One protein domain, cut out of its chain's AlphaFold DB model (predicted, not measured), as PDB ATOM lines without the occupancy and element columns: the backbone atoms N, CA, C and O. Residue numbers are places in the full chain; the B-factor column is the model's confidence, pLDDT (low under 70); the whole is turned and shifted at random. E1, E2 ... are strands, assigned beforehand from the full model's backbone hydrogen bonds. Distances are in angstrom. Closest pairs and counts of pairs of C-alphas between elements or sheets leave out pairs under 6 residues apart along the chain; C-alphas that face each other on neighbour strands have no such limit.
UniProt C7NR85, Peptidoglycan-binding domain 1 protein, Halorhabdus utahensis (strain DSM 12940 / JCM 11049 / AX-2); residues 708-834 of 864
ATOM      1  N   ALA A 708      38.588 115.145  33.606       94.88
ATOM      2  CA  ALA A 708      37.594 114.142  33.975       94.88
ATOM      3  C   ALA A 708      38.163 112.723  33.811       94.88
ATOM      4  O   ALA A 708      38.833 112.433  32.819       94.88
ATOM      5  N   SER A 709      37.860 111.823  34.748       94.75
ATOM      6  CA  SER A 709      37.776 110.385  34.456       94.75
ATOM      7  C   SER A 709      36.806 109.653  35.387       94.75
ATOM      8  O   SER A 709      36.651 110.043  36.545       94.75
ATOM      9  N   ILE A 710      36.171 108.578  34.921       93.94
ATOM     10  CA  ILE A 710      35.276 107.721  35.711       93.94
ATOM     11  C   ILE A 710      35.626 106.241  35.504       93.94
ATOM     12  O   ILE A 710      36.234 105.857  34.514       93.94
ATOM     13  N   SER A 711      35.329 105.395  36.492       93.75
ATOM     14  CA  SER A 711      35.659 103.966  36.446       93.75
ATOM     15  C   SER A 711      34.799 103.148  37.406       93.75
ATOM     16  O   SER A 711      34.692 103.486  38.586       93.75
ATOM     17  N   ILE A 712      34.230 102.037  36.940       92.56
ATOM     18  CA  ILE A 712      33.512 101.069  37.772       92.56
ATOM     19  C   ILE A 712      34.544 100.143  38.428       92.56
ATOM     20  O   ILE A 712      35.224  99.367  37.761       92.56
ATOM     21  N   THR A 713      34.676 100.175  39.752       89.75
ATOM     22  CA  THR A 713      35.720  99.420  40.477       89.75
ATOM     23  C   THR A 713      35.188  98.263  41.313       89.75
ATOM     24  O   THR A 713      35.948  97.345  41.638       89.75
ATOM     25  N   GLY A 714      33.896  98.254  41.646       85.75
ATOM     26  CA  GLY A 714      33.328  97.279  42.566       85.75
ATOM     27  C   GLY A 714      31.820  97.090  42.450       85.75
ATOM     28  O   GLY A 714      31.125  97.752  41.683       85.75
ATOM     29  N   VAL A 715      31.322  96.133  43.234       85.75
ATOM     30  CA  VAL A 715      29.890  95.902  43.439       85.75
ATOM     31  C   VAL A 715      29.649  95.297  44.824       85.75
ATOM     32  O   VAL A 715      30.190  94.234  45.150       85.75
ATOM     33  N   LYS A 716      28.823  95.947  45.653       81.31
ATOM     34  CA  LYS A 716      28.288  95.358  46.889       81.31
ATOM     35  C   LYS A 716      27.010  94.578  46.558       81.31
ATOM     36  O   LYS A 716      26.114  95.057  45.864       81.31
ATOM     37  N   SER A 717      26.924  93.351  47.069       67.81
ATOM     38  CA  SER A 717      25.781  92.450  46.878       67.81
ATOM     39  C   SER A 717      25.535  91.611  48.133       67.81
ATOM     40  O   SER A 717      26.474  91.098  48.743       67.81
ATOM     41  N   GLY A 718      24.260  91.406  48.478       54.03
ATOM     42  CA  GLY A 718      23.839  90.495  49.549       54.03
ATOM     43  C   GLY A 718      23.950  89.001  49.201       54.03
ATOM     44  O   GLY A 718      23.691  88.159  50.059       54.03
ATOM     45  N   SER A 719      24.317  88.650  47.962       40.22
ATOM     46  CA  SER A 719      24.475  87.262  47.503       40.22
ATOM     47  C   SER A 719      25.636  87.093  46.509       40.22
ATOM     48  O   SER A 719      26.027  88.021  45.802       40.22
ATOM     49  N   THR A 720      26.221  85.897  46.480       41.62
ATOM     50  CA  THR A 720      27.546  85.612  45.904       41.62
ATOM     51  C   THR A 720      27.645  85.714  44.378       41.62
ATOM     52  O   THR A 720      26.936  85.000  43.674       41.62
ATOM     53  N   SER A 721      28.660  86.471  43.931       50.41
ATOM     54  CA  SER A 721      29.522  86.260  42.744       50.41
ATOM     55  C   SER A 721      28.879  86.039  41.363       50.41
ATOM     56  O   SER A 721      28.224  85.027  41.125       50.41
ATOM     57  N   GLY A 722      29.228  86.901  40.399       49.81
ATOM     58  CA  GLY A 722      28.985  86.649  38.972       49.81
ATOM     59  C   GLY A 722      29.473  87.750  38.022       49.81
ATOM     60  O   GLY A 722      29.921  87.435  36.926       49.81
ATOM     61  N   GLY A 723      29.414  89.018  38.438       54.19
ATOM     62  CA  GLY A 723      29.832  90.155  37.613       54.19
ATOM     63  C   GLY A 723      31.346  90.389  37.584       54.19
ATOM     64  O   GLY A 723      32.014  90.284  38.615       54.19
ATOM     65  N   LYS A 724      31.866  90.760  36.410       63.03
ATOM     66  CA  LYS A 724      33.154  91.452  36.246       63.03
ATOM     67  C   LYS A 724      32.903  92.952  36.471       63.03
ATOM     68  O   LYS A 724      32.001  93.493  35.841       63.03
ATOM     69  N   ALA A 725      33.692  93.593  37.337       68.06
ATOM     70  CA  ALA A 725      33.714  95.054  37.487       68.06
ATOM     71  C   ALA A 725      34.661  95.719  36.462       68.06
ATOM     72  O   ALA A 725      35.548  95.053  35.913       68.06
ATOM     73  N   GLY A 726      34.468  97.016  36.227       73.44
ATOM     74  CA  GLY A 726      35.027  97.781  35.105       73.44
ATOM     75  C   GLY A 726      34.089  97.806  33.899       73.44
ATOM     76  O   GLY A 726      33.095  97.074  33.887       73.44
ATOM     77  N   ASP A 727      34.451  98.602  32.892       77.81
ATOM     78  CA  ASP A 727      33.689  98.790  31.653       77.81
ATOM     79  C   ASP A 727      33.133  97.494  31.023       77.81
ATOM     80  O   ASP A 727      33.728  96.396  31.082       77.81
ATOM     81  N   CYS A 728      31.947  97.666  30.432       82.81
ATOM     82  CA  CYS A 728      31.032  96.647  29.935       82.81
ATOM     83  C   CYS A 728      30.727  95.564  30.990       82.81
ATOM     84  O   CYS A 728      30.606  94.373  30.684       82.81
ATOM     85  N   GLY A 729      30.644  95.975  32.260       82.88
ATOM     86  CA  GLY A 729      30.392  95.103  33.408       82.88
ATOM     87  C   GLY A 729      28.969  94.535  33.431       82.88
ATOM     88  O   GLY A 729      28.026  95.157  32.948       82.88
ATOM     89  N   PHE A 730      28.793  93.347  34.018       85.06
ATOM     90  CA  PHE A 730      27.482  92.693  34.154       85.06
ATOM     91  C   PHE A 730      27.045  92.647  35.618       85.06
ATOM     92  O   PHE A 730      27.614  91.900  36.419       85.06
ATOM     93  N   PHE A 731      26.000  93.400  35.952       86.69
ATOM     94  CA  PHE A 731      25.457  93.529  37.308       86.69
ATOM     95  C   PHE A 731      24.015  93.018  37.380       86.69
ATOM     96  O   PHE A 731      23.476  92.486  36.406       86.69
ATOM     97  N   LYS A 732      23.382  93.123  38.550       85.88
ATOM     98  CA  LYS A 732      21.985  92.726  38.758       85.88
ATOM     99  C   LYS A 732      21.194  93.791  39.497       85.88
ATOM    100  O   LYS A 732      21.721  94.380  40.433       85.88
ATOM    101  N   VAL A 733      19.915  93.940  39.148       86.06
ATOM    102  CA  VAL A 733      18.942  94.687  39.966       86.06
ATOM    103  C   VAL A 733      19.007  94.159  41.406       86.06
ATOM    104  O   VAL A 733      18.963  92.939  41.614       86.06
ATOM    105  N   GLY A 734      19.171  95.054  42.383       80.69
ATOM    106  CA  GLY A 734      19.492  94.700  43.774       80.69
ATOM    107  C   GLY A 734      20.996  94.672  44.090       80.69
ATOM    108  O   GLY A 734      21.426  94.028  45.050       80.69
ATOM    109  N   ASN A 735      21.831  95.309  43.270       85.31
ATOM    110  CA  ASN A 735      23.249  95.564  43.542       85.31
ATOM    111  C   ASN A 735      23.501  97.054  43.809       85.31
ATOM    112  O   ASN A 735      22.801  97.916  43.272       85.31
ATOM    113  N   THR A 736      24.541  97.347  44.591       89.00
ATOM    114  CA  THR A 736      25.161  98.677  44.621       89.00
ATOM    115  C   THR A 736      26.429  98.612  43.778       89.00
ATOM    116  O   THR A 736      27.342  97.857  44.115       89.00
ATOM    117  N   ILE A 737      26.451  99.327  42.655       90.25
ATOM    118  CA  ILE A 737      27.611  99.449  41.759       90.25
ATOM    119  C   ILE A 737      28.499 100.567  42.310       90.25
ATOM    120  O   ILE A 737      27.981 101.556  42.822       90.25
ATOM    121  N   GLU A 738      29.820 100.391  42.272       91.19
ATOM    122  CA  GLU A 738      30.755 101.288  42.967       91.19
ATOM    123  C   GLU A 738      31.934 101.639  42.071       91.19
ATOM    124  O   GLU A 738      32.440 100.783  41.338       91.19
ATOM    125  N   GLY A 739      32.410 102.877  42.163       91.50
ATOM    126  CA  GLY A 739      33.448 103.379  41.278       91.50
ATOM    127  C   GLY A 739      34.359 104.435  41.883       91.50
ATOM    128  O   GLY A 739      34.154 104.929  42.993       91.50
ATOM    129  N   THR A 740      35.401 104.756  41.125       92.62
ATOM    130  CA  THR A 740      36.292 105.896  41.362       92.62
ATOM    131  C   THR A 740      36.148 106.898  40.232       92.62
ATOM    132  O   THR A 740      35.893 106.518  39.087       92.62
ATOM    133  N   PHE A 741      36.340 108.171  40.548       92.88
ATOM    134  CA  PHE A 741      36.349 109.251  39.571       92.88
ATOM    135  C   PHE A 741      37.458 110.258  39.877       92.88
ATOM    136  O   PHE A 741      37.966 110.298  40.998       92.88
ATOM    137  N   ARG A 742      37.822 111.079  38.893       92.00
ATOM    138  CA  ARG A 742      38.702 112.238  39.053       92.00
ATOM    139  C   ARG A 742      38.020 113.465  38.464       92.00
ATOM    140  O   ARG A 742      37.755 113.494  37.268       92.00
ATOM    141  N   ALA A 743      37.778 114.466  39.302       92.06
ATOM    142  CA  ALA A 743      37.325 115.792  38.898       92.06
ATOM    143  C   ALA A 743      38.425 116.782  39.290       92.06
ATOM    144  O   ALA A 743      38.472 117.278  40.417       92.06
ATOM    145  N   ASP A 744      39.386 116.979  38.390       90.00
ATOM    146  CA  ASP A 744      40.652 117.644  38.694       90.00
ATOM    147  C   ASP A 744      40.889 118.853  37.797       90.00
ATOM    148  O   ASP A 744      41.173 118.738  36.605       90.00
ATOM    149  N   ASP A 745      40.780 120.025  38.411       90.69
ATOM    150  CA  ASP A 745      41.224 121.288  37.852       90.69
ATOM    151  C   ASP A 745      41.598 122.252  38.990       90.69
ATOM    152  O   ASP A 745      40.979 122.273  40.061       90.69
ATOM    153  N   LYS A 746      42.590 123.108  38.732       85.06
ATOM    154  CA  LYS A 746      43.047 124.171  39.634       85.06
ATOM    155  C   LYS A 746      41.900 125.102  40.057       85.06
ATOM    156  O   LYS A 746      41.956 125.716  41.124       85.06
ATOM    157  N   ARG A 747      40.886 125.251  39.209       85.88
ATOM    158  CA  ARG A 747      39.803 126.235  39.287       85.88
ATOM    159  C   ARG A 747      38.421 125.592  39.186       85.88
ATOM    160  O   ARG A 747      37.450 126.313  38.965       85.88
ATOM    161  N   LEU A 748      38.334 124.290  39.471       89.00
ATOM    162  CA  LEU A 748      37.109 123.495  39.487       89.00
ATOM    163  C   LEU A 748      35.906 124.282  40.040       89.00
ATOM    164  O   LEU A 748      35.936 124.780  41.171       89.00
ATOM    165  N   LYS A 749      34.857 124.370  39.219       88.00
ATOM    166  CA  LYS A 749      33.544 124.964  39.518       88.00
ATOM    167  C   LYS A 749      32.557 123.918  40.030       88.00
ATOM    168  O   LYS A 749      31.690 124.254  40.831       88.00
ATOM    169  N   GLY A 750      32.688 122.677  39.561       89.12
ATOM    170  CA  GLY A 750      31.877 121.534  39.968       89.12
ATOM    171  C   GLY A 750      31.964 120.383  38.966       89.12
ATOM    172  O   GLY A 750      32.690 120.461  37.976       89.12
ATOM    173  N   TYR A 751      31.209 119.322  39.225       90.75
ATOM    174  CA  TYR A 751      31.037 118.174  38.337       90.75
ATOM    175  C   TYR A 751      29.616 117.602  38.493       90.75
ATOM    176  O   TYR A 751      28.987 117.809  39.533       90.75
ATOM    177  N   SER A 752      29.115 116.914  37.468       90.81
ATOM    178  CA  SER A 752      27.854 116.156  37.470       90.81
ATOM    179  C   SER A 752      28.116 114.677  37.199       90.81
ATOM    180  O   SER A 752      29.139 114.325  36.610       90.81
ATOM    181  N   PHE A 753      27.178 113.826  37.612       92.12
ATOM    182  CA  PHE A 753      27.051 112.457  37.124       92.12
ATOM    183  C   PHE A 753      25.688 112.309  36.471       92.12
ATOM    184  O   PHE A 753      24.693 112.757  37.040       92.12
ATOM    185  N   ASP A 754      25.655 111.630  35.336       91.19
ATOM    186  CA  ASP A 754      24.461 111.459  34.522       91.19
ATOM    187  C   ASP A 754      24.339 109.966  34.132       91.19
ATOM    188  O   ASP A 754      25.331 109.222  34.114       91.19
ATOM    189  N   LEU A 755      23.109 109.483  33.915       90.62
ATOM    190  CA  LEU A 755      22.809 108.069  33.657       90.62
ATOM    191  C   LEU A 755      21.913 107.914  32.430       90.62
ATOM    192  O   LEU A 755      20.753 108.313  32.441       90.62
ATOM    193  N   ASP A 756      22.434 107.252  31.401       89.12
ATOM    194  CA  ASP A 756      21.705 106.981  30.164       89.12
ATOM    195  C   ASP A 756      21.315 105.496  30.064       89.12
ATOM    196  O   ASP A 756      22.184 104.647  30.275       89.12
ATOM    197  N   PRO A 757      20.075 105.138  29.669       87.44
ATOM    198  CA  PRO A 757      18.913 106.011  29.497       87.44
ATOM    199  C   PRO A 757      18.173 106.257  30.828       87.44
ATOM    200  O   PRO A 757      17.741 105.308  31.489       87.44
ATOM    201  N   ASP A 758      17.964 107.530  31.171       80.44
ATOM    202  CA  ASP A 758      17.303 107.979  32.411       80.44
ATOM    203  C   ASP A 758      15.870 107.427  32.577       80.44
ATOM    204  O   ASP A 758      15.492 106.964  33.653       80.44
ATOM    205  N   GLU A 759      15.097 107.323  31.484       78.19
ATOM    206  CA  GLU A 759      13.735 106.749  31.498       78.19
ATOM    207  C   GLU A 759      13.665 105.315  32.068       78.19
ATOM    208  O   GLU A 759      12.628 104.901  32.590       78.19
ATOM    209  N   GLU A 760      14.754 104.543  31.985       82.31
ATOM    210  CA  GLU A 760      14.842 103.182  32.531       82.31
ATOM    211  C   GLU A 760      15.495 103.149  33.930       82.31
ATOM    212  O   GLU A 760      15.550 102.085  34.557       82.31
ATOM    213  N   ALA A 761      16.029 104.272  34.422       78.88
ATOM    214  CA  ALA A 761      16.700 104.384  35.719       78.88
ATOM    215  C   ALA A 761      15.722 104.540  36.907       78.88
ATOM    216  O   ALA A 761      16.090 104.170  38.022       78.88
ATOM    217  N   ASP A 762      14.479 104.989  36.671       78.31
ATOM    218  CA  ASP A 762      13.388 105.079  37.671       78.31
ATOM    219  C   ASP A 762      13.750 105.977  38.883       78.31
ATOM    220  O   ASP A 762      13.554 105.570  40.022       78.31
ATOM    221  N   ASP A 763      14.305 107.177  38.639       76.12
ATOM    222  CA  ASP A 763      14.878 108.134  39.622       76.12
ATOM    223  C   ASP A 763      16.202 107.692  40.315       76.12
ATOM    224  O   ASP A 763      16.584 108.244  41.352       76.12
ATOM    225  N   ALA A 764      16.939 106.702  39.791       79.81
ATOM    226  CA  ALA A 764      18.210 106.267  40.393       79.81
ATOM    227  C   ALA A 764      19.378 107.249  40.150       79.81
ATOM    228  O   ALA A 764      19.762 107.490  39.009       79.81
ATOM    229  N   SER A 765      20.016 107.734  41.224       84.88
ATOM    230  CA  SER A 765      21.162 108.660  41.185       84.88
ATOM    231  C   SER A 765      22.524 108.006  41.482       84.88
ATOM    232  O   SER A 765      22.626 106.980  42.167       84.88
ATOM    233  N   VAL A 766      23.597 108.645  40.998       87.38
ATOM    234  CA  VAL A 766      24.997 108.349  41.349       87.38
ATOM    235  C   VAL A 766      25.452 109.307  42.452       87.38
ATOM    236  O   VAL A 766      25.446 110.520  42.269       87.38
ATOM    237  N   GLU A 767      25.870 108.769  43.597       87.06
ATOM    238  CA  GLU A 767      26.139 109.555  44.812       87.06
ATOM    239  C   GLU A 767      27.635 109.574  45.178       87.06
ATOM    240  O   GLU A 767      28.274 108.517  45.233       87.06
ATOM    241  N   GLU A 768      28.200 110.746  45.515       85.31
ATOM    242  CA  GLU A 768      29.552 110.824  46.101       85.31
ATOM    243  C   GLU A 768      29.559 110.201  47.509       85.31
ATOM    244  O   GLU A 768      28.768 110.532  48.398       85.31
ATOM    245  N   THR A 769      30.504 109.297  47.749       80.88
ATOM    246  CA  THR A 769      30.643 108.623  49.041       80.88
ATOM    247  C   THR A 769      31.457 109.462  50.031       80.88
ATOM    248  O   THR A 769      32.658 109.670  49.876       80.88
ATOM    249  N   SER A 770      30.799 109.865  51.124       60.03
ATOM    250  CA  SER A 770      31.283 110.793  52.176       60.03
ATOM    251  C   SER A 770      32.635 110.506  52.874       60.03
ATOM    252  O   SER A 770      33.025 111.254  53.774       60.03
ATOM    253  N   GLY A 771      33.351 109.437  52.509       58.34
ATOM    254  CA  GLY A 771      34.718 109.158  52.963       58.34
ATOM    255  C   GLY A 771      35.808 109.872  52.154       58.34
ATOM    256  O   GLY A 771      36.923 110.024  52.654       58.34
ATOM    257  N   THR A 772      35.477 110.329  50.947       56.59
ATOM    258  CA  THR A 772      36.363 111.069  50.037       56.59
ATOM    259  C   THR A 772      35.763 112.459  49.791       56.59
ATOM    260  O   THR A 772      34.577 112.660  50.049       56.59
ATOM    261  N   LYS A 773      36.583 113.436  49.384       61.84
ATOM    262  CA  LYS A 773      36.124 114.778  49.002       61.84
ATOM    263  C   LYS A 773      37.014 115.372  47.922       61.84
ATOM    264  O   LYS A 773      38.192 115.631  48.181       61.84
ATOM    265  N   VAL A 774      36.420 115.667  46.773       71.69
ATOM    266  CA  VAL A 774      36.963 116.644  45.822       71.69
ATOM    267  C   VAL A 774      37.004 118.023  46.504       71.69
ATOM    268  O   VAL A 774      36.111 118.354  47.289       71.69
ATOM    269  N   LEU A 775      38.055 118.817  46.273       64.00
ATOM    270  CA  LEU A 775      38.189 120.147  46.881       64.00
ATOM    271  C   LEU A 775      37.726 121.257  45.930       64.00
ATOM    272  O   LEU A 775      38.183 121.335  44.788       64.00
ATOM    273  N   ASP A 776      36.894 122.166  46.447       57.38
ATOM    274  CA  ASP A 776      36.547 123.425  45.779       57.38
ATOM    275  C   ASP A 776      37.829 124.173  45.370       57.38
ATOM    276  O   ASP A 776      38.649 124.510  46.229       57.38
ATOM    277  N   ARG A 777      37.988 124.457  44.066       62.59
ATOM    278  CA  ARG A 777      39.181 125.097  43.464       62.59
ATOM    279  C   ARG A 777      40.497 124.368  43.778       62.59
ATOM    280  O   ARG A 777      41.340 124.839  44.545       62.59
ATOM    281  N   GLY A 778      40.676 123.220  43.140       64.38
ATOM    282  CA  GLY A 778      41.873 122.390  43.262       64.38
ATOM    283  C   GLY A 778      41.618 120.926  42.915       64.38
ATOM    284  O   GLY A 778      42.569 120.220  42.601       64.38
ATOM    285  N   GLY A 779      40.351 120.498  42.948       77.12
ATOM    286  CA  GLY A 779      39.911 119.206  42.442       77.12
ATOM    287  C   GLY A 779      40.361 118.011  43.277       77.12
ATOM    288  O   GLY A 779      40.661 118.134  44.471       77.12
ATOM    289  N   GLY A 780      40.347 116.832  42.659       84.94
ATOM    290  CA  GLY A 780      40.863 115.602  43.250       84.94
ATOM    291  C   GLY A 780      40.229 114.320  42.716       84.94
ATOM    292  O   GLY A 780      39.430 114.319  41.780       84.94
ATOM    293  N   ASP A 781      40.612 113.214  43.352       89.00
ATOM    294  CA  ASP A 781      40.024 111.891  43.149       89.00
ATOM    295  C   ASP A 781      38.882 111.660  44.153       89.00
ATOM    296  O   ASP A 781      38.995 112.026  45.327       89.00
ATOM    297  N   GLY A 782      37.807 111.016  43.704       89.44
ATOM    298  CA  GLY A 782      36.605 110.712  44.476       89.44
ATOM    299  C   GLY A 782      36.118 109.271  44.289       89.44
ATOM    300  O   GLY A 782      36.643 108.502  43.479       89.44
ATOM    301  N   THR A 783      35.096 108.889  45.056       90.81
ATOM    302  CA  THR A 783      34.472 107.554  45.020       90.81
ATOM    303  C   THR A 783      32.952 107.667  44.989       90.81
ATOM    304  O   THR A 783      32.386 108.415  45.789       90.81
ATOM    305  N   TRP A 784      32.286 106.908  44.119       91.88
ATOM    306  CA  TRP A 784      30.832 106.963  43.917       91.88
ATOM    307  C   TRP A 784      30.140 105.609  44.139       91.88
ATOM    308  O   TRP A 784      30.752 104.551  43.973       91.88
ATOM    309  N   GLU A 785      28.857 105.649  44.505       92.06
ATOM    310  CA  GLU A 785      27.963 104.486  44.616       92.06
ATOM    311  C   GLU A 785      26.641 104.739  43.864       92.06
ATOM    312  O   GLU A 785      26.043 105.804  43.997       92.06
ATOM    313  N   LEU A 786      26.159 103.736  43.123       91.12
ATOM    314  CA  LEU A 786      24.853 103.708  42.447       91.12
ATOM    315  C   LEU A 786      24.021 102.539  42.985       91.12
ATOM    316  O   LEU A 786      24.470 101.390  42.972       91.12
ATOM    317  N   LYS A 787      22.793 102.803  43.440       88.88
ATOM    318  CA  LYS A 787      21.871 101.779  43.965       88.88
ATOM    319  C   LYS A 787      20.825 101.417  42.920       88.88
ATOM    320  O   LYS A 787      20.018 102.245  42.533       88.88
ATOM    321  N   THR A 788      20.793 100.146  42.531       86.50
ATOM    322  CA  THR A 788      19.877  99.648  41.485       86.50
ATOM    323  C   THR A 788      18.500  99.199  42.015       86.50
ATOM    324  O   THR A 788      17.693  98.675  41.252       86.50
ATOM    325  N   ASP A 789      18.247  99.345  43.322       81.69
ATOM    326  CA  ASP A 789      17.032  98.942  44.060       81.69
ATOM    327  C   ASP A 789      17.019  99.664  45.430       81.69
ATOM    328  O   ASP A 789      18.093  99.841  46.022       81.69
ATOM    329  N   TRP A 790      15.859 100.095  45.946       72.44
ATOM    330  CA  TRP A 790      15.769 100.804  47.237       72.44
ATOM    331  C   TRP A 790      14.499 100.515  48.056       72.44
ATOM    332  O   TRP A 790      13.393 100.331  47.550       72.44
ATOM    333  N   GLU A 791      14.648 100.497  49.387       56.78
ATOM    334  CA  GLU A 791      13.572 100.144  50.323       56.78
ATOM    335  C   GLU A 791      12.549 101.284  50.531       56.78
ATOM    336  O   GLU A 791      12.470 101.861  51.614       56.78
ATOM    337  N   ASN A 792      11.705 101.578  49.530       50.09
ATOM    338  CA  ASN A 792      10.470 102.354  49.757       50.09
ATOM    339  C   ASN A 792       9.202 101.828  49.042       50.09
ATOM    340  O   ASN A 792       8.285 102.563  48.675       50.09
ATOM    341  N   GLY A 793       9.099 100.503  48.931       49.41
ATOM    342  CA  GLY A 793       7.828  99.787  49.100       49.41
ATOM    343  C   GLY A 793       6.824  99.736  47.940       49.41
ATOM    344  O   GLY A 793       5.949  98.870  48.003       49.41
ATOM    345  N   THR A 794       6.917 100.578  46.900       50.75
ATOM    346  CA  THR A 794       5.929 100.530  45.788       50.75
ATOM    347  C   THR A 794       6.421 100.909  44.385       50.75
ATOM    348  O   THR A 794       5.880 100.367  43.423       50.75
ATOM    349  N   VAL A 795       7.405 101.802  44.256       48.81
ATOM    350  CA  VAL A 795       8.064 102.231  42.999       48.81
ATOM    351  C   VAL A 795       9.546 102.469  43.329       48.81
ATOM    352  O   VAL A 795       9.842 102.684  44.510       48.81
ATOM    353  N   GLY A 796      10.453 102.404  42.351       60.19
ATOM    354  CA  GLY A 796      11.878 102.655  42.550       60.19
ATOM    355  C   GLY A 796      12.766 101.419  42.399       60.19
ATOM    356  O   GLY A 796      13.147 100.798  43.393       60.19
ATOM    357  N   ARG A 797      13.086 101.051  41.154       76.06
ATOM    358  CA  ARG A 797      14.227 100.189  40.801       76.06
ATOM    359  C   ARG A 797      14.632 100.414  39.339       76.06
ATOM    360  O   ARG A 797      13.775 100.459  38.459       76.06
ATOM    361  N   MET A 798      15.930 100.368  39.062       87.06
ATOM    362  CA  MET A 798      16.433 100.380  37.684       87.06
ATOM    363  C   MET A 798      15.953  99.133  36.919       87.06
ATOM    364  O   MET A 798      15.987  98.007  37.441       87.06
ATOM    365  N   ASN A 799      15.510  99.308  35.675       86.50
ATOM    366  CA  ASN A 799      15.075  98.198  34.830       86.50
ATOM    367  C   ASN A 799      16.261  97.369  34.283       86.50
ATOM    368  O   ASN A 799      17.403  97.819  34.256       86.50
ATOM    369  N   PRO A 800      16.047  96.110  33.847       88.81
ATOM    370  CA  PRO A 800      17.109  95.311  33.231       88.81
ATOM    371  C   PRO A 800      17.505  95.810  31.825       88.81
ATOM    372  O   PRO A 800      17.068  95.249  30.819       88.81
ATOM    373  N   CYS A 801      18.330  96.858  31.768       88.06
ATOM    374  CA  CYS A 801      18.795  97.517  30.546       88.06
ATOM    375  C   CYS A 801      20.337  97.536  30.440       88.06
ATOM    376  O   CYS A 801      21.057  97.146  31.364       88.06
ATOM    377  N   GLY A 802      20.853  97.979  29.292       89.62
ATOM    378  CA  GLY A 802      22.206  98.527  29.201       89.62
ATOM    379  C   GLY A 802      22.180  99.994  29.625       89.62
ATOM    380  O   GLY A 802      21.272 100.714  29.216       89.62
ATOM    381  N   TYR A 803      23.156 100.403  30.430       92.19
ATOM    382  CA  TYR A 803      23.318 101.765  30.921       92.19
ATOM    383  C   TYR A 803      24.728 102.284  30.651       92.19
ATOM    384  O   TYR A 803      25.692 101.513  30.649       92.19
ATOM    385  N   THR A 804      24.845 103.597  30.519       93.75
ATOM    386  CA  THR A 804      26.104 104.335  30.615       93.75
ATOM    387  C   THR A 804      26.049 105.186  31.874       93.75
ATOM    388  O   THR A 804      25.063 105.888  32.083       93.75
ATOM    389  N   VAL A 805      27.099 105.145  32.697       93.19
ATOM    390  CA  VAL A 805      27.344 106.201  33.688       93.19
ATOM    391  C   VAL A 805      28.375 107.157  33.114       93.19
ATOM    392  O   VAL A 805      29.472 106.739  32.737       93.19
ATOM    393  N   SER A 806      28.014 108.430  33.027       93.62
ATOM    394  CA  SER A 806      28.880 109.506  32.556       93.62
ATOM    395  C   SER A 806      29.144 110.511  33.677       93.62
ATOM    396  O   SER A 806      28.424 110.585  34.675       93.62
ATOM    397  N   MET A 807      30.233 111.260  33.538       93.81
ATOM    398  CA  MET A 807      30.575 112.377  34.410       93.81
ATOM    399  C   MET A 807      31.015 113.553  33.553       93.81
ATOM    400  O   MET A 807      31.865 113.370  32.681       93.81
ATOM    401  N   THR A 808      30.523 114.753  33.861       94.56
ATOM    402  CA  THR A 808      31.029 116.001  33.271       94.56
ATOM    403  C   THR A 808      31.671 116.863  34.352       94.56
ATOM    404  O   THR A 808      31.103 117.056  35.424       94.56
ATOM    405  N   VAL A 809      32.866 117.388  34.090       93.88
ATOM    406  CA  VAL A 809      33.644 118.234  35.007       93.88
ATOM    407  C   VAL A 809      33.763 119.630  34.406       93.88
ATOM    408  O   VAL A 809      34.056 119.752  33.221       93.88
ATOM    409  N   TYR A 810      33.561 120.674  35.216       92.62
ATOM    410  CA  TYR A 810      33.549 122.076  34.781       92.62
ATOM    411  C   TYR A 810      34.578 122.918  35.547       92.62
ATOM    412  O   TYR A 810      34.614 122.894  36.784       92.62
ATOM    413  N   ASP A 811      35.364 123.728  34.840       92.94
ATOM    414  CA  ASP A 811      36.201 124.775  35.444       92.94
ATOM    415  C   ASP A 811      35.392 126.062  35.741       92.94
ATOM    416  O   ASP A 811      34.190 126.143  35.465       92.94
ATOM    417  N   ASN A 812      36.034 127.090  36.313       92.19
ATOM    418  CA  ASN A 812      35.408 128.400  36.550       92.19
ATOM    419  C   ASN A 812      35.741 129.485  35.507       92.19
ATOM    420  O   ASN A 812      35.698 130.667  35.836       92.19
ATOM    421  N   THR A 813      36.036 129.125  34.260       95.06
ATOM    422  CA  THR A 813      36.435 130.062  33.196       95.06
ATOM    423  C   THR A 813      35.244 130.759  32.527       95.06
ATOM    424  O   THR A 813      34.179 130.179  32.299       95.06
ATOM    425  N   ILE A 814      35.422 132.032  32.165       95.81
ATOM    426  CA  ILE A 814      34.541 132.745  31.232       95.81
ATOM    427  C   ILE A 814      34.987 132.386  29.811       95.81
ATOM    428  O   ILE A 814      35.894 133.005  29.252       95.81
ATOM    429  N   VAL A 815      34.361 131.361  29.239       95.06
ATOM    430  CA  VAL A 815      34.662 130.852  27.897       95.06
ATOM    431  C   VAL A 815      33.773 131.555  26.881       95.06
ATOM    432  O   VAL A 815      32.556 131.604  27.045       95.06
ATOM    433  N   ASN A 816      34.358 132.111  25.819       94.25
ATOM    434  CA  ASN A 816      33.618 132.793  24.747       94.25
ATOM    435  C   ASN A 816      32.676 133.915  25.247       94.25
ATOM    436  O   ASN A 816      31.628 134.165  24.652       94.25
ATOM    437  N   ASN A 817      33.070 134.633  26.308       91.62
ATOM    438  CA  ASN A 817      32.274 135.654  27.016       91.62
ATOM    439  C   ASN A 817      31.063 135.120  27.820       91.62
ATOM    440  O   ASN A 817      30.215 135.915  28.230       91.62
ATOM    441  N   HIS A 818      30.980 133.809  28.072       88.00
ATOM    442  CA  HIS A 818      29.922 133.172  28.861       88.00
ATOM    443  C   HIS A 818      30.496 132.318  30.008       88.00
ATOM    444  O   HIS A 818      31.551 131.700  29.887       88.00
ATOM    445  N   TYR A 819      29.797 132.239  31.142       86.81
ATOM    446  CA  TYR A 819      30.303 131.592  32.366       86.81
ATOM    447  C   TYR A 819      29.971 130.096  32.475       86.81
ATOM    448  O   TYR A 819      29.652 129.577  33.550       86.81
ATOM    449  N   GLY A 820      30.045 129.392  31.343       82.94
ATOM    450  CA  GLY A 820      29.875 127.939  31.276       82.94
ATOM    451  C   GLY A 820      31.027 127.194  31.953       82.94
ATOM    452  O   GLY A 820      30.779 126.264  32.721       82.94
ATOM    453  N   GLY A 821      32.249 127.693  31.770       91.19
ATOM    454  CA  GLY A 821      33.486 126.966  32.040       91.19
ATOM    455  C   GLY A 821      33.922 126.117  30.843       91.19
ATOM    456  O   GLY A 821      33.097 125.727  30.010       91.19
ATOM    457  N   HIS A 822      35.219 125.830  30.757       93.94
ATOM    458  CA  HIS A 822      35.692 124.667  30.017       93.94
ATOM    459  C   HIS A 822      35.146 123.408  30.687       93.94
ATOM    460  O   HIS A 822      34.945 123.371  31.907       93.94
ATOM    461  N   HIS A 823      34.901 122.377  29.887       94.06
ATOM    462  CA  HIS A 823      34.373 121.118  30.380       94.06
ATOM    463  C   HIS A 823      34.980 119.929  29.653       94.06
ATOM    464  O   HIS A 823      35.301 119.990  28.469       94.06
ATOM    465  N   SER A 824      35.102 118.829  30.381       96.38
ATOM    466  CA  SER A 824      35.439 117.522  29.836       96.38
ATOM    467  C   SER A 824      34.574 116.467  30.510       96.38
ATOM    468  O   SER A 824      33.993 116.707  31.572       96.38
ATOM    469  N   GLY A 825      34.467 115.300  29.886       95.00
ATOM    470  CA  GLY A 825      33.702 114.195  30.433       95.00
ATOM    471  C   GLY A 825      34.303 112.847  30.084       95.00
ATOM    472  O   GLY A 825      35.131 112.731  29.180       95.00
ATOM    473  N   ASP A 826      33.880 111.843  30.839       96.69
ATOM    474  CA  ASP A 826      34.267 110.442  30.686       96.69
ATOM    475  C   ASP A 826      33.072 109.549  31.053       96.69
ATOM    476  O   ASP A 826      32.151 109.996  31.745       96.69
ATOM    477  N   SER A 827      33.055 108.300  30.586       95.06
ATOM    478  CA  SER A 827      31.900 107.411  30.755       95.06
ATOM    479  C   SER A 827      32.251 105.925  30.688       95.06
ATOM    480  O   SER A 827      32.993 105.518  29.797       95.06
ATOM    481  N   GLU A 828      31.630 105.101  31.539       94.75
ATOM    482  CA  GLU A 828      31.728 103.634  31.471       94.75
ATOM    483  C   GLU A 828      30.357 102.968  31.278       94.75
ATOM    484  O   GLU A 828      29.352 103.374  31.868       94.75
ATOM    485  N   GLY A 829      30.320 101.907  30.466       92.00
ATOM    486  CA  GLY A 829      29.105 101.148  30.180       92.00
ATOM    487  C   GLY A 829      28.903  99.958  31.119       92.00
ATOM    488  O   GLY A 829      29.854  99.287  31.532       92.00
ATOM    489  N   PHE A 830      27.648  99.615  31.416       91.69
ATOM    490  CA  PHE A 830      27.303  98.381  32.121       91.69
ATOM    491  C   PHE A 830      25.946  97.793  31.714       91.69
ATOM    492  O   PHE A 830      25.029  98.480  31.283       91.69
ATOM    493  N   CYS A 831      25.800  96.480  31.873       89.94
ATOM    494  CA  CYS A 831      24.560  95.745  31.640       89.94
ATOM    495  C   CYS A 831      23.931  95.333  32.973       89.94
ATOM    496  O   CYS A 831      24.511  94.540  33.726       89.94
ATOM    497  N   LEU A 832      22.719  95.815  33.248       88.50
ATOM    498  CA  LEU A 832      21.947  95.435  34.424       88.50
ATOM    499  C   LEU A 832      21.013  94.266  34.088       88.50
ATOM    500  O   LEU A 832      20.114  94.365  33.259       88.50
ATOM    501  N   LEU A 833      21.223  93.122  34.736       86.31
ATOM    502  CA  LEU A 833      20.432  91.914  34.500       86.31
ATOM    503  C   LEU A 833      19.324  91.752  35.545       86.31
ATOM    504  O   LEU A 833      19.467  92.130  36.712       86.31
ATOM    505  N   ALA A 834      18.234  91.081  35.167       80.12
ATOM    506  CA  ALA A 834      17.204  90.707  36.130       80.12
ATOM    507  C   ALA A 834      17.802  89.790  37.219       80.12
ATOM    508  O   ALA A 834      18.572  88.875  36.917       80.12
TER     509      ALA A 834
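AT A GLANCE: This is residues 708 to 834 of the 864 residues of the protein "Peptidoglycan-binding domain 1 protein" of Halorhabdus utahensis (strain DSM 12940 / JCM 11049 / AX-2) (UniProt C7NR85). Two strongly twisted sheets of four strands lie face to face as an elongated sandwich, E1, E3, E6 and E5 in one layer and E2, E8, E7 and E4 in the other. Residues 811 to 822 loop out at one end of the long axis; residues 717 to 728 and 788 to 801 lie toward the other. The printed part has 127 residues with eight named strands, E1 to E8 in chain order, and no named helix; its class is all strand, with 60 residues, under half, in named elements. The first sheet, in order E1, E3, E6, E5, is antiparallel and the second, E2, E8, E7, E4, is mixed; the whole is compact, with a radius of gyration of the C-alphas of 15.7 A and spans of 49 by 27 by 26 A.

HOW THE PARTS SIT: Edge strand E1, residues 708 to 716, is antiparallel to E3, residues 736 to 744, with N 711 and O 740 2.9 A apart. E6, residues 780 to 787, is antiparallel to E3 and forms a hairpin with E5, residues 766 to 768; N 739 and O 784 are 3.0 A apart, as are N 767 and O 785. Edge strand E2, residues 729 to 732, is parallel to E8, residues 823 to 833, at 53 degrees, with N 731 and O 831 2.9 A apart. E8 forms a hairpin with E7, residues 802 to 810, which is antiparallel to E4, residues 750 to 756; N 807 and O 826 are 2.9 A apart, N 754 and O 806 3.0 A. Between the sheets, the closest C-alphas of E1 and E8 are Ser 709 and Asp 826, 5.2 A.

IN THESE COORDINATES: E1 begins at C-alpha 708 (37.594, 114.142, 33.975) and spans 24.6 A, E3 25.2 A, E6 23.5 A and E7 26.7 A. E8 spans 32.6 A and ends at C-alpha 833 (20.432, 91.914, 34.500).

THE WHOLE: The C-alphas farthest apart, Thr 720 and Asn 817, are 53.7 A apart. The printed part has no cut; E1 to E2, E5 to E6, E6 to E7 and E7 to E8 are long links. Confidence is under 70 at residues 717 to 725, 770 to 773, 775 to 778 and 791 to 796.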